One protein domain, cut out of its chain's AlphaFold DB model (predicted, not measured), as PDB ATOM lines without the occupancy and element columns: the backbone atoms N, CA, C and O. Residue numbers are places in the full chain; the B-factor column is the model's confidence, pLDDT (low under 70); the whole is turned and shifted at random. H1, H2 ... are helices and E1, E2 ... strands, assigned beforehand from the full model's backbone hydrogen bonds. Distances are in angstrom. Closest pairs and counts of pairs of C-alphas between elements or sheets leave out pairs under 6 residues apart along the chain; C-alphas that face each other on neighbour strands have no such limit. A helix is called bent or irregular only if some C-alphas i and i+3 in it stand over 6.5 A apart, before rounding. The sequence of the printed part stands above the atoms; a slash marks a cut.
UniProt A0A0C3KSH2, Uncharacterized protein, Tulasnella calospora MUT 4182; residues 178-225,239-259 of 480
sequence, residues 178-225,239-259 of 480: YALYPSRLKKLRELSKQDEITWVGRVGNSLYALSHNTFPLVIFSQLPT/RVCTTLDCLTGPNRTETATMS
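What this domain is: This is residues 178 to 225 and 239 to 259 of the 480 residues of an uncharacterized protein of Tulasnella calospora MUT 4182 (UniProt A0A0C3KSH2). A small twisted sheet of three antiparallel strands, with the long strand E1 between E2 and E3, makes the body, and the short helix H2 lies over E1. Helix H1 extends from one end of this body, where residues 179 to 185 stick out, and the small helix H3 only grazes the sheet toward the other end. The printed part has 69 residues, with three named helices and three named strands in the order H1, E1, E2, H2, H3, E3; the sheet's order is E2, E1, E3, and the class is mixed, helices and strands. The whole is elongated, with spans of 42 by 25 by 24 A, and only just loose, close to compact, with a radius of gyration of the C-alphas of 13.7 A.

How they stand to each other: The inner strand E1, residues 196 to 203, and the edge strand E2, residues 206 to 211, form a hairpin, antiparallel at 152 degrees between directions; N 201 and O 208 are 2.9 A apart, within hydrogen-bond range. The other edge strand, E3, residues 249 to 253, is antiparallel to E1 at 139 degrees, with N 249 and O 200 within hydrogen-bond range at 2.7 A. The sheet is only just strongly twisted, its C-alphas up to 4.5 A off the best plane. H2, residues 216 to 220, is on the sheet, over E1, at a height of 7.6 A; their closest C-alphas, of Ile 197 and Ile 219, are 5.9 A apart. H3, residues 244 to 247, only grazes the sheet; its closest C-alpha pair with E1 is Val 200 and Leu 247, 6.9 A. H1, residues 182 to 192, is not on the sheet; it is close to H2 but not clearly touching, with the closest C-alphas, of Leu 191 and Ile 219, 7.2 A apart. H1 is apart from E2, E3 and H3. In H1, 5 of 7 O i to N i+4 pairs are within hydrogen-bond range; in H2, 0 of 1, beside 2 of 2 O i to N i+3 pairs; H3 is too short for an O i to N i+4 pair.

Where its parts are: E1 is 22.6 A long, from C-alpha 196 at (19.116, 29.292, 13.236); E2 is 16.7 A and E3 12.1 A, ending at C-alpha 253 at (19.351, 24.494, 11.256). H1 is 14.4 A long, from C-alpha 182 at (20.001, 46.284, 25.661), and irregular, with C-alphas 183 and 186 8.1 A apart. H2 is 8.3 A and H3 5.3 A.

The domain as a whole: The C-alphas farthest apart, of Ser 183 and Thr 242, are 42.5 A apart. Residues 226 to 238 are not printed; C-alphas 225 and 239 are 15.1 A apart across this cut. The links printed whole are tight. Confidence is under 70 at residues 194, 224 to 225, 239 and 255 to 259.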
ATOM      1  N   TYR A 178      16.854  40.288  24.159       82.25
ATOM      2  CA  TYR A 178      16.982  41.739  24.036       82.25
ATOM      3  C   TYR A 178      16.864  42.474  25.379       82.25
ATOM      4  O   TYR A 178      17.484  43.522  25.550       82.25
ATOM      5  N   ALA A 179      16.114  41.921  26.337       79.50
ATOM      6  CA  ALA A 179      16.017  42.460  27.690       79.50
ATOM      7  C   ALA A 179      17.318  42.247  28.478       79.50
ATOM      8  O   ALA A 179      17.606  43.000  29.402       79.50
ATOM      9  N   LEU A 180      18.122  41.248  28.094       78.25
ATOM     10  CA  LEU A 180      19.365  40.891  28.783       78.25
ATOM     11  C   LEU A 180      20.547  41.742  28.332       78.25
ATOM     12  O   LEU A 180      21.424  42.072  29.127       78.25
ATOM     13  N   TYR A 181      20.570  42.117  27.053       80.88
ATOM     14  CA  TYR A 181      21.665  42.894  26.475       80.88
ATOM     15  C   TYR A 181      21.140  44.092  25.670       80.88
ATOM     16  O   TYR A 181      21.314  44.138  24.444       80.88
ATOM     17  N   PRO A 182      20.549  45.105  26.335       79.75
ATOM     18  CA  PRO A 182      20.001  46.284  25.661       79.75
ATOM     19  C   PRO A 182      21.070  47.070  24.881       79.75
ATOM     20  O   PRO A 182      20.804  47.629  23.820       79.75
ATOM     21  N   SER A 183      22.326  47.054  25.334       81.25
ATOM     22  CA  SER A 183      23.443  47.692  24.623       81.25
ATOM     23  C   SER A 183      23.888  46.933  23.365       81.25
ATOM     24  O   SER A 183      24.534  47.507  22.490       81.25
ATOM     25  N   ARG A 184      23.535  45.646  23.239       78.94
ATOM     26  CA  ARG A 184      23.942  44.773  22.124       78.94
ATOM     27  C   ARG A 184      22.792  44.429  21.185       78.94
ATOM     28  O   ARG A 184      22.958  43.551  20.347       78.94
ATOM     29  N   LEU A 185      21.661  45.133  21.262       78.25
ATOM     30  CA  LEU A 185      20.461  44.846  20.464       78.25
ATOM     31  C   LEU A 185      20.723  44.742  18.966       78.25
ATOM     32  O   LEU A 185      20.193  43.843  18.325       78.25
ATOM     33  N   LYS A 186      21.543  45.639  18.402       83.44
ATOM     34  CA  LYS A 186      21.886  45.594  16.972       83.44
ATOM     35  C   LYS A 186      22.612  44.294  16.626       83.44
ATOM     36  O   LYS A 186      22.147  43.561  15.764       83.44
ATOM     37  N   LYS A 187      23.659  43.963  17.388       83.12
ATOM     38  CA  LYS A 187      24.427  42.723  17.227       83.12
ATOM     39  C   LYS A 187      23.569  41.481  17.463       83.12
ATOM     40  O   LYS A 187      23.681  40.521  16.720       83.12
ATOM     41  N   LEU A 188      22.690  41.496  18.464       79.25
ATOM     42  CA  LEU A 188      21.774  40.390  18.733       79.25
ATOM     43  C   LEU A 188      20.751  40.200  17.617       79.25
ATOM     44  O   LEU A 188      20.493  39.065  17.247       79.25
ATOM     45  N   ARG A 189      20.197  41.285  17.062       79.81
ATOM     46  CA  ARG A 189      19.303  41.215  15.897       79.81
ATOM     47  C   ARG A 189      20.031  40.735  14.649       79.81
ATOM     48  O   ARG A 189      19.435  40.070  13.818       79.81
ATOM     49  N   GLU A 190      21.292  41.112  14.479       82.75
ATOM     50  CA  GLU A 190      22.122  40.603  13.387       82.75
ATOM     51  C   GLU A 190      22.390  39.109  13.560       82.75
ATOM     52  O   GLU A 190      22.208  38.360  12.609       82.75
ATOM     53  N   LEU A 191      22.728  38.664  14.774       74.94
ATOM     54  CA  LEU A 191      22.904  37.247  15.101       74.94
ATOM     55  C   LEU A 191      21.597  36.456  14.968       74.94
ATOM     56  O   LEU A 191      21.623  35.343  14.471       74.94
ATOM     57  N   SER A 192      20.450  37.028  15.342       70.75
ATOM     58  CA  SER A 192      19.147  36.365  15.191       70.75
ATOM     59  C   SER A 192      18.652  36.325  13.744       70.75
ATOM     60  O   SER A 192      17.702  35.615  13.451       70.75
ATOM     61  N   LYS A 193      19.225  37.147  12.857       74.62
ATOM     62  CA  LYS A 193      18.968  37.100  11.409       74.62
ATOM     63  C   LYS A 193      19.858  36.086  10.693       74.62
ATOM     64  O   LYS A 193      19.611  35.817   9.521       74.62
ATOM     65  N   GLN A 194      20.917  35.606  11.342       69.00
ATOM     66  CA  GLN A 194      21.720  34.510  10.810       69.00
ATOM     67  C   GLN A 194      20.929  33.203  10.916       69.00
ATOM     68  O   GLN A 194      19.962  33.130  11.674       69.00
ATOM     69  N   ASP A 195      21.341  32.201  10.134       70.56
ATOM     70  CA  ASP A 195      20.780  30.847  10.164       70.56
ATOM     71  C   ASP A 195      20.555  30.387  11.610       70.56
ATOM     72  O   ASP A 195      21.405  30.627  12.476       70.56
ATOM     73  N   GLU A 196      19.422  29.734  11.882       84.44
ATOM     74  CA  GLU A 196      19.116  29.292  13.236       84.44
ATOM     75  C   GLU A 196      20.218  28.350  13.715       84.44
ATOM     76  O   GLU A 196      20.547  27.361  13.061       84.44
ATOM     77  N   ILE A 197      20.811  28.658  14.864       87.12
ATOM     78  CA  ILE A 197      21.810  27.783  15.466       87.12
ATOM     79  C   ILE A 197      21.086  26.852  16.430       87.12
ATOM     80  O   ILE A 197      20.365  27.294  17.333       87.12
ATOM     81  N   THR A 198      21.311  25.557  16.245       91.94
ATOM     82  CA  THR A 198      20.894  24.508  17.167       91.94
ATOM     83  C   THR A 198      22.133  23.777  17.640       91.94
ATOM     84  O   THR A 198      22.938  23.299  16.844       91.94
ATOM     85  N   TRP A 199      22.308  23.681  18.950       93.62
ATOM     86  CA  TRP A 199      23.377  22.869  19.505       93.62
ATOM     87  C   TRP A 199      22.938  21.415  19.573       93.62
ATOM     88  O   TRP A 199      21.901  21.125  20.162       93.62
ATOM     89  N   VAL A 200      23.733  20.505  19.028       94.25
ATOM     90  CA  VAL A 200      23.533  19.065  19.168       94.25
ATOM     91  C   VAL A 200      24.545  18.545  20.175       94.25
ATOM     92  O   VAL A 200      25.744  18.746  20.024       94.25
ATOM     93  N   GLY A 201      24.078  17.886  21.223       93.19
ATOM     94  CA  GLY A 201      24.951  17.209  22.171       93.19
ATOM     95  C   GLY A 201      24.634  15.728  22.262       93.19
ATOM     96  O   GLY A 201      23.740  15.219  21.585       93.19
ATOM     97  N   ARG A 202      25.387  15.036  23.112       92.56
ATOM     98  CA  ARG A 202      25.296  13.590  23.293       92.56
ATOM     99  C   ARG A 202      25.139  13.241  24.770       92.56
ATOM    100  O   ARG A 202      25.792  13.836  25.622       92.56
ATOM    101  N   VAL A 203      24.284  12.263  25.057       89.44
ATOM    102  CA  VAL A 203      24.144  11.618  26.369       89.44
ATOM    103  C   VAL A 203      24.136  10.110  26.139       89.44
ATOM    104  O   VAL A 203      23.239   9.585  25.482       89.44
ATOM    105  N   GLY A 204      25.158   9.407  26.633       90.88
ATOM    106  CA  GLY A 204      25.347   7.990  26.312       90.88
ATOM    107  C   GLY A 204      25.482   7.786  24.801       90.88
ATOM    108  O   GLY A 204      26.387   8.342  24.185       90.88
ATOM    109  N   ASN A 205      24.561   7.038  24.192       92.12
ATOM    110  CA  ASN A 205      24.498   6.818  22.738       92.12
ATOM    111  C   ASN A 205      23.363   7.588  22.048       92.12
ATOM    112  O   ASN A 205      23.080   7.356  20.876       92.12
ATOM    113  N   SER A 206      22.719   8.513  22.758       91.56
ATOM    114  CA  SER A 206      21.625   9.325  22.235       91.56
ATOM    115  C   SER A 206      22.084  10.756  21.977       91.56
ATOM    116  O   SER A 206      22.913  11.301  22.709       91.56
ATOM    117  N   LEU A 207      21.521  11.375  20.941       93.62
ATOM    118  CA  LEU A 207      21.714  12.791  20.645       93.62
ATOM    119  C   LEU A 207      20.569  13.614  21.241       93.62
ATOM    120  O   LEU A 207      19.423  13.168  21.275       93.62
ATOM    121  N   TYR A 208      20.876  14.831  21.677       93.44
ATOM    122  CA  TYR A 208      19.888  15.834  22.069       93.44
ATOM    123  C   TYR A 208      20.155  17.145  21.334       93.44
ATOM    124  O   TYR A 208      21.281  17.408  20.917       93.44
ATOM    125  N   ALA A 209      19.127  17.982  21.198       93.94
ATOM    126  CA  ALA A 209      19.224  19.264  20.512       93.94
ATOM    127  C   ALA A 209      18.726  20.417  21.397       93.94
ATOM    128  O   ALA A 209      17.670  20.323  22.023       93.94
ATOM    129  N   LEU A 210      19.474  21.520  21.423       92.75
ATOM    130  CA  LEU A 210      19.124  22.770  22.093       92.75
ATOM    131  C   LEU A 210      18.946  23.855  21.034       92.75
ATOM    132  O   LEU A 210      19.916  24.369  20.479       92.75
ATOM    133  N   SER A 211      17.695  24.205  20.748       90.81
ATOM    134  CA  SER A 211      17.372  25.315  19.849       90.81
ATOM    135  C   SER A 211      17.508  26.652  20.573       90.81
ATOM    136  O   SER A 211      17.105  26.775  21.735       90.81
ATOM    137  N   HIS A 212      17.980  27.678  19.866       87.38
ATOM    138  CA  HIS A 212      18.041  29.048  20.375       87.38
ATOM    139  C   HIS A 212      16.680  29.614  20.831       87.38
ATOM    140  O   HIS A 212      16.643  30.469  21.713       87.38
ATOM    141  N   ASN A 213      15.557  29.101  20.317       85.00
ATOM    142  CA  ASN A 213      14.219  29.505  20.767       85.00
ATOM    143  C   ASN A 213      13.952  29.103  22.225       85.00
ATOM    144  O   ASN A 213      13.306  29.824  22.984       85.00
ATOM    145  N   THR A 214      14.468  27.941  22.634       87.56
ATOM    146  CA  THR A 214      14.292  27.416  23.997       87.56
ATOM    147  C   THR A 214      15.467  27.786  24.898       87.56
ATOM    148  O   THR A 214      15.254  28.026  26.091       87.56
ATOM    149  N   PHE A 215      16.667  27.858  24.316       89.88
ATOM    150  CA  PHE A 215      17.960  28.076  24.957       89.88
ATOM    151  C   PHE A 215      18.715  29.200  24.229       89.88
ATOM    152  O   PHE A 215      19.623  28.936  23.444       89.88
ATOM    153  N   PRO A 216      18.364  30.473  24.461       87.69
ATOM    154  CA  PRO A 216      18.848  31.587  23.643       87.69
ATOM    155  C   PRO A 216      20.361  31.791  23.697       87.69
ATOM    156  O   PRO A 216      20.924  32.353  22.766       87.69
ATOM    157  N   LEU A 217      21.048  31.291  24.727       88.75
ATOM    158  CA  LEU A 217      22.509  31.347  24.798       88.75
ATOM    159  C   LEU A 217      23.209  30.455  23.768       88.75
ATOM    160  O   LEU A 217      24.390  30.665  23.493       88.75
ATOM    161  N   VAL A 218      22.488  29.514  23.151       89.06
ATOM    162  CA  VAL A 218      22.999  28.686  22.049       89.06
ATOM    163  C   VAL A 218      23.533  29.549  20.906       89.06
ATOM    164  O   VAL A 218      24.516  29.154  20.286       89.06
ATOM    165  N   ILE A 219      22.979  30.745  20.665       87.00
ATOM    166  CA  ILE A 219      23.454  31.629  19.584       87.00
ATOM    167  C   ILE A 219      24.900  32.102  19.768       87.00
ATOM    168  O   ILE A 219      25.518  32.575  18.819       87.00
ATOM    169  N   PHE A 220      25.429  32.044  20.994       85.00
ATOM    170  CA  PHE A 220      26.808  32.434  21.286       85.00
ATOM    171  C   PHE A 220      27.793  31.276  21.113       85.00
ATOM    172  O   PHE A 220      28.999  31.481  21.247       85.00
ATOM    173  N   SER A 221      27.294  30.079  20.800       83.88
ATOM    174  CA  SER A 221      28.135  28.934  20.471       83.88
ATOM    175  C   SER A 221      28.904  29.247  19.201       83.88
ATOM    176  O   SER A 221      28.320  29.582  18.170       83.88
ATOM    177  N   GLN A 222      30.227  29.155  19.274       78.94
ATOM    178  CA  GLN A 222      31.060  29.374  18.105       78.94
ATOM    179  C   GLN A 222      30.808  28.229  17.129       78.94
ATOM    180  O   GLN A 222      31.162  27.087  17.416       78.94
ATOM    181  N   LEU A 223      30.177  28.530  15.991       74.25
ATOM    182  CA  LEU A 223      30.133  27.582  14.885       74.25
ATOM    183  C   LEU A 223      31.575  27.195  14.554       74.25
ATOM    184  O   LEU A 223      32.406  28.106  14.435       74.25
ATOM    185  N   PRO A 224      31.894  25.896  14.396       69.25
ATOM    186  CA  PRO A 224      33.182  25.524  13.842       69.25
ATOM    187  C   PRO A 224      33.321  26.311  12.546       69.25
ATOM    188  O   PRO A 224      32.412  26.301  11.710       69.25
ATOM    189  N   THR A 225      34.394  27.094  12.434       64.19
ATOM    190  CA  THR A 225      34.647  27.906  11.249       64.19
ATOM    191  C   THR A 225      34.744  26.949  10.078       64.19
ATOM    192  O   THR A 225      35.786  26.325   9.873       64.19
ATOM    193  N   ARG A 239      30.842  15.562   3.698       63.81
ATOM    194  CA  ARG A 239      31.527  14.674   4.640       63.81
ATOM    195  C   ARG A 239      30.395  13.941   5.327       63.81
ATOM    196  O   ARG A 239      29.662  14.543   6.106       63.81
ATOM    197  N   VAL A 240      30.179  12.696   4.922       79.00
ATOM    198  CA  VAL A 240      29.180  11.840   5.533       79.00
ATOM    199  C   VAL A 240      29.695  11.658   6.946       79.00
ATOM    200  O   VAL A 240      30.756  11.073   7.145       79.00
ATOM    201  N   CYS A 241      29.023  12.274   7.914       81.69
ATOM    202  CA  CYS A 241      29.351  12.039   9.307       81.69
ATOM    203  C   CYS A 241      29.095  10.559   9.585       81.69
ATOM    204  O   CYS A 241      27.953  10.112   9.560       81.69
ATOM    205  N   THR A 242      30.169   9.799   9.791       85.56
ATOM    206  CA  THR A 242      30.109   8.358  10.070       85.56
ATOM    207  C   THR A 242      29.983   8.062  11.559       85.56
ATOM    208  O   THR A 242      29.552   6.978  11.934       85.56
ATOM    209  N   THR A 243      30.336   9.020  12.418       90.88
ATOM    210  CA  THR A 243      30.277   8.881  13.876       90.88
ATOM    211  C   THR A 243      29.273   9.855  14.481       90.88
ATOM    212  O   THR A 243      29.067  10.956  13.969       90.88
ATOM    213  N   LEU A 244      28.668   9.471  15.611       89.94
ATOM    214  CA  LEU A 244      27.774  10.354  16.371       89.94
ATOM    215  C   LEU A 244      28.490  11.627  16.834       89.94
ATOM    216  O   LEU A 244      27.883  12.692  16.866       89.94
ATOM    217  N   ASP A 245      29.787  11.539  17.131       89.94
ATOM    218  CA  ASP A 245      30.572  12.684  17.594       89.94
ATOM    219  C   ASP A 245      30.728  13.750  16.500       89.94
ATOM    220  O   ASP A 245      30.705  14.941  16.802       89.94
ATOM    221  N   CYS A 246      30.762  13.343  15.225       89.69
ATOM    222  CA  CYS A 246      30.743  14.261  14.081       89.69
ATOM    223  C   CYS A 246      29.449  15.092  14.005       89.69
ATOM    224  O   CYS A 246      29.453  16.173  13.423       89.69
ATOM    225  N   LEU A 247      28.351  14.604  14.597       89.88
ATOM    226  CA  LEU A 247      27.063  15.302  14.637       89.88
ATOM    227  C   LEU A 247      26.945  16.267  15.825       89.88
ATOM    228  O   LEU A 247      26.014  17.073  15.857       89.88
ATOM    229  N   THR A 248      27.853  16.193  16.801       92.69
ATOM    230  CA  THR A 248      27.814  17.049  17.993       92.69
ATOM    231  C   THR A 248      28.398  18.439  17.736       92.69
ATOM    232  O   THR A 248      29.219  18.649  16.846       92.69
ATOM    233  N   GLY A 249      27.963  19.404  18.540       91.94
ATOM    234  CA  GLY A 249      28.330  20.806  18.442       91.94
ATOM    235  C   GLY A 249      27.233  21.677  17.821       91.94
ATOM    236  O   GLY A 249      26.087  21.252  17.631       91.94
ATOM    237  N   PRO A 250      27.554  22.946  17.544       91.25
ATOM    238  CA  PRO A 250      26.606  23.886  16.976       91.25
ATOM    239  C   PRO A 250      26.413  23.585  15.490       91.25
ATOM    240  O   PRO A 250      27.352  23.618  14.695       91.25
ATOM    241  N   ASN A 251      25.168  23.318  15.127       89.12
ATOM    242  CA  ASN A 251      24.735  23.052  13.770       89.12
ATOM    243  C   ASN A 251      23.845  24.193  13.287       89.12
ATOM    244  O   ASN A 251      23.043  24.748  14.043       89.12
ATOM    245  N   ARG A 252      23.984  24.534  12.006       86.94
ATOM    246  CA  ARG A 252      23.012  25.395  11.339       86.94
ATOM    247  C   ARG A 252      21.779  24.563  11.054       86.94
ATOM    248  O   ARG A 252      21.849  23.566  10.340       86.94
ATOM    249  N   THR A 253      20.668  24.975  11.625       81.50
ATOM    250  CA  THR A 253      19.351  24.494  11.256       81.50
ATOM    251  C   THR A 253      18.748  25.528  10.329       81.50
ATOM    252  O   THR A 253      18.651  26.705  10.673       81.50
ATOM    253  N   GLU A 254      18.365  25.109   9.131       74.94
ATOM    254  CA  GLU A 254      17.418  25.912   8.370       74.94
ATOM    255  C   GLU A 254      16.136  25.961   9.192       74.94
ATOM    256  O   GLU A 254      15.713  24.930   9.727       74.94
ATOM    257  N   THR A 255      15.551  27.154   9.328       62.81
ATOM    258  CA  THR A 255      14.202  27.301   9.863       62.81
ATOM    259  C   THR A 255      13.349  26.292   9.123       62.81
ATOM    260  O   THR A 255      13.055  26.455   7.938       62.81
ATOM    261  N   ALA A 256      12.937  25.234   9.815       48.53
ATOM    262  CA  ALA A 256      11.867  24.397   9.332       48.53
ATOM    263  C   ALA A 256      10.602  25.244   9.472       48.53
ATOM    264  O   ALA A 256       9.779  25.016  10.354       48.53
ATOM    265  N   THR A 257      10.442  26.244   8.598       49.12
ATOM    266  CA  THR A 257       9.191  26.987   8.417       49.12
ATOM    267  C   THR A 257       8.032  26.010   8.219       49.12
ATOM    268  O   THR A 257       6.888  26.354   8.487       49.12
ATOM    269  N   MET A 258       8.337  24.757   7.850       43.38
ATOM    270  CA  MET A 258       7.454  23.604   7.938       43.38
ATOM    271  C   MET A 258       8.197  22.387   8.536       43.38
ATOM    272  O   MET A 258       8.726  21.554   7.799       43.38
ATOM    273  N   SER A 259       8.263  22.249   9.867       44.31
ATOM    274  CA  SER A 259       8.672  20.975  10.487       44.31
ATOM    275  C   SER A 259       7.797  19.844   9.933       44.31
ATOM    276  O   SER A 259       6.573  19.871  10.069       44.31
TER     277      SER A 259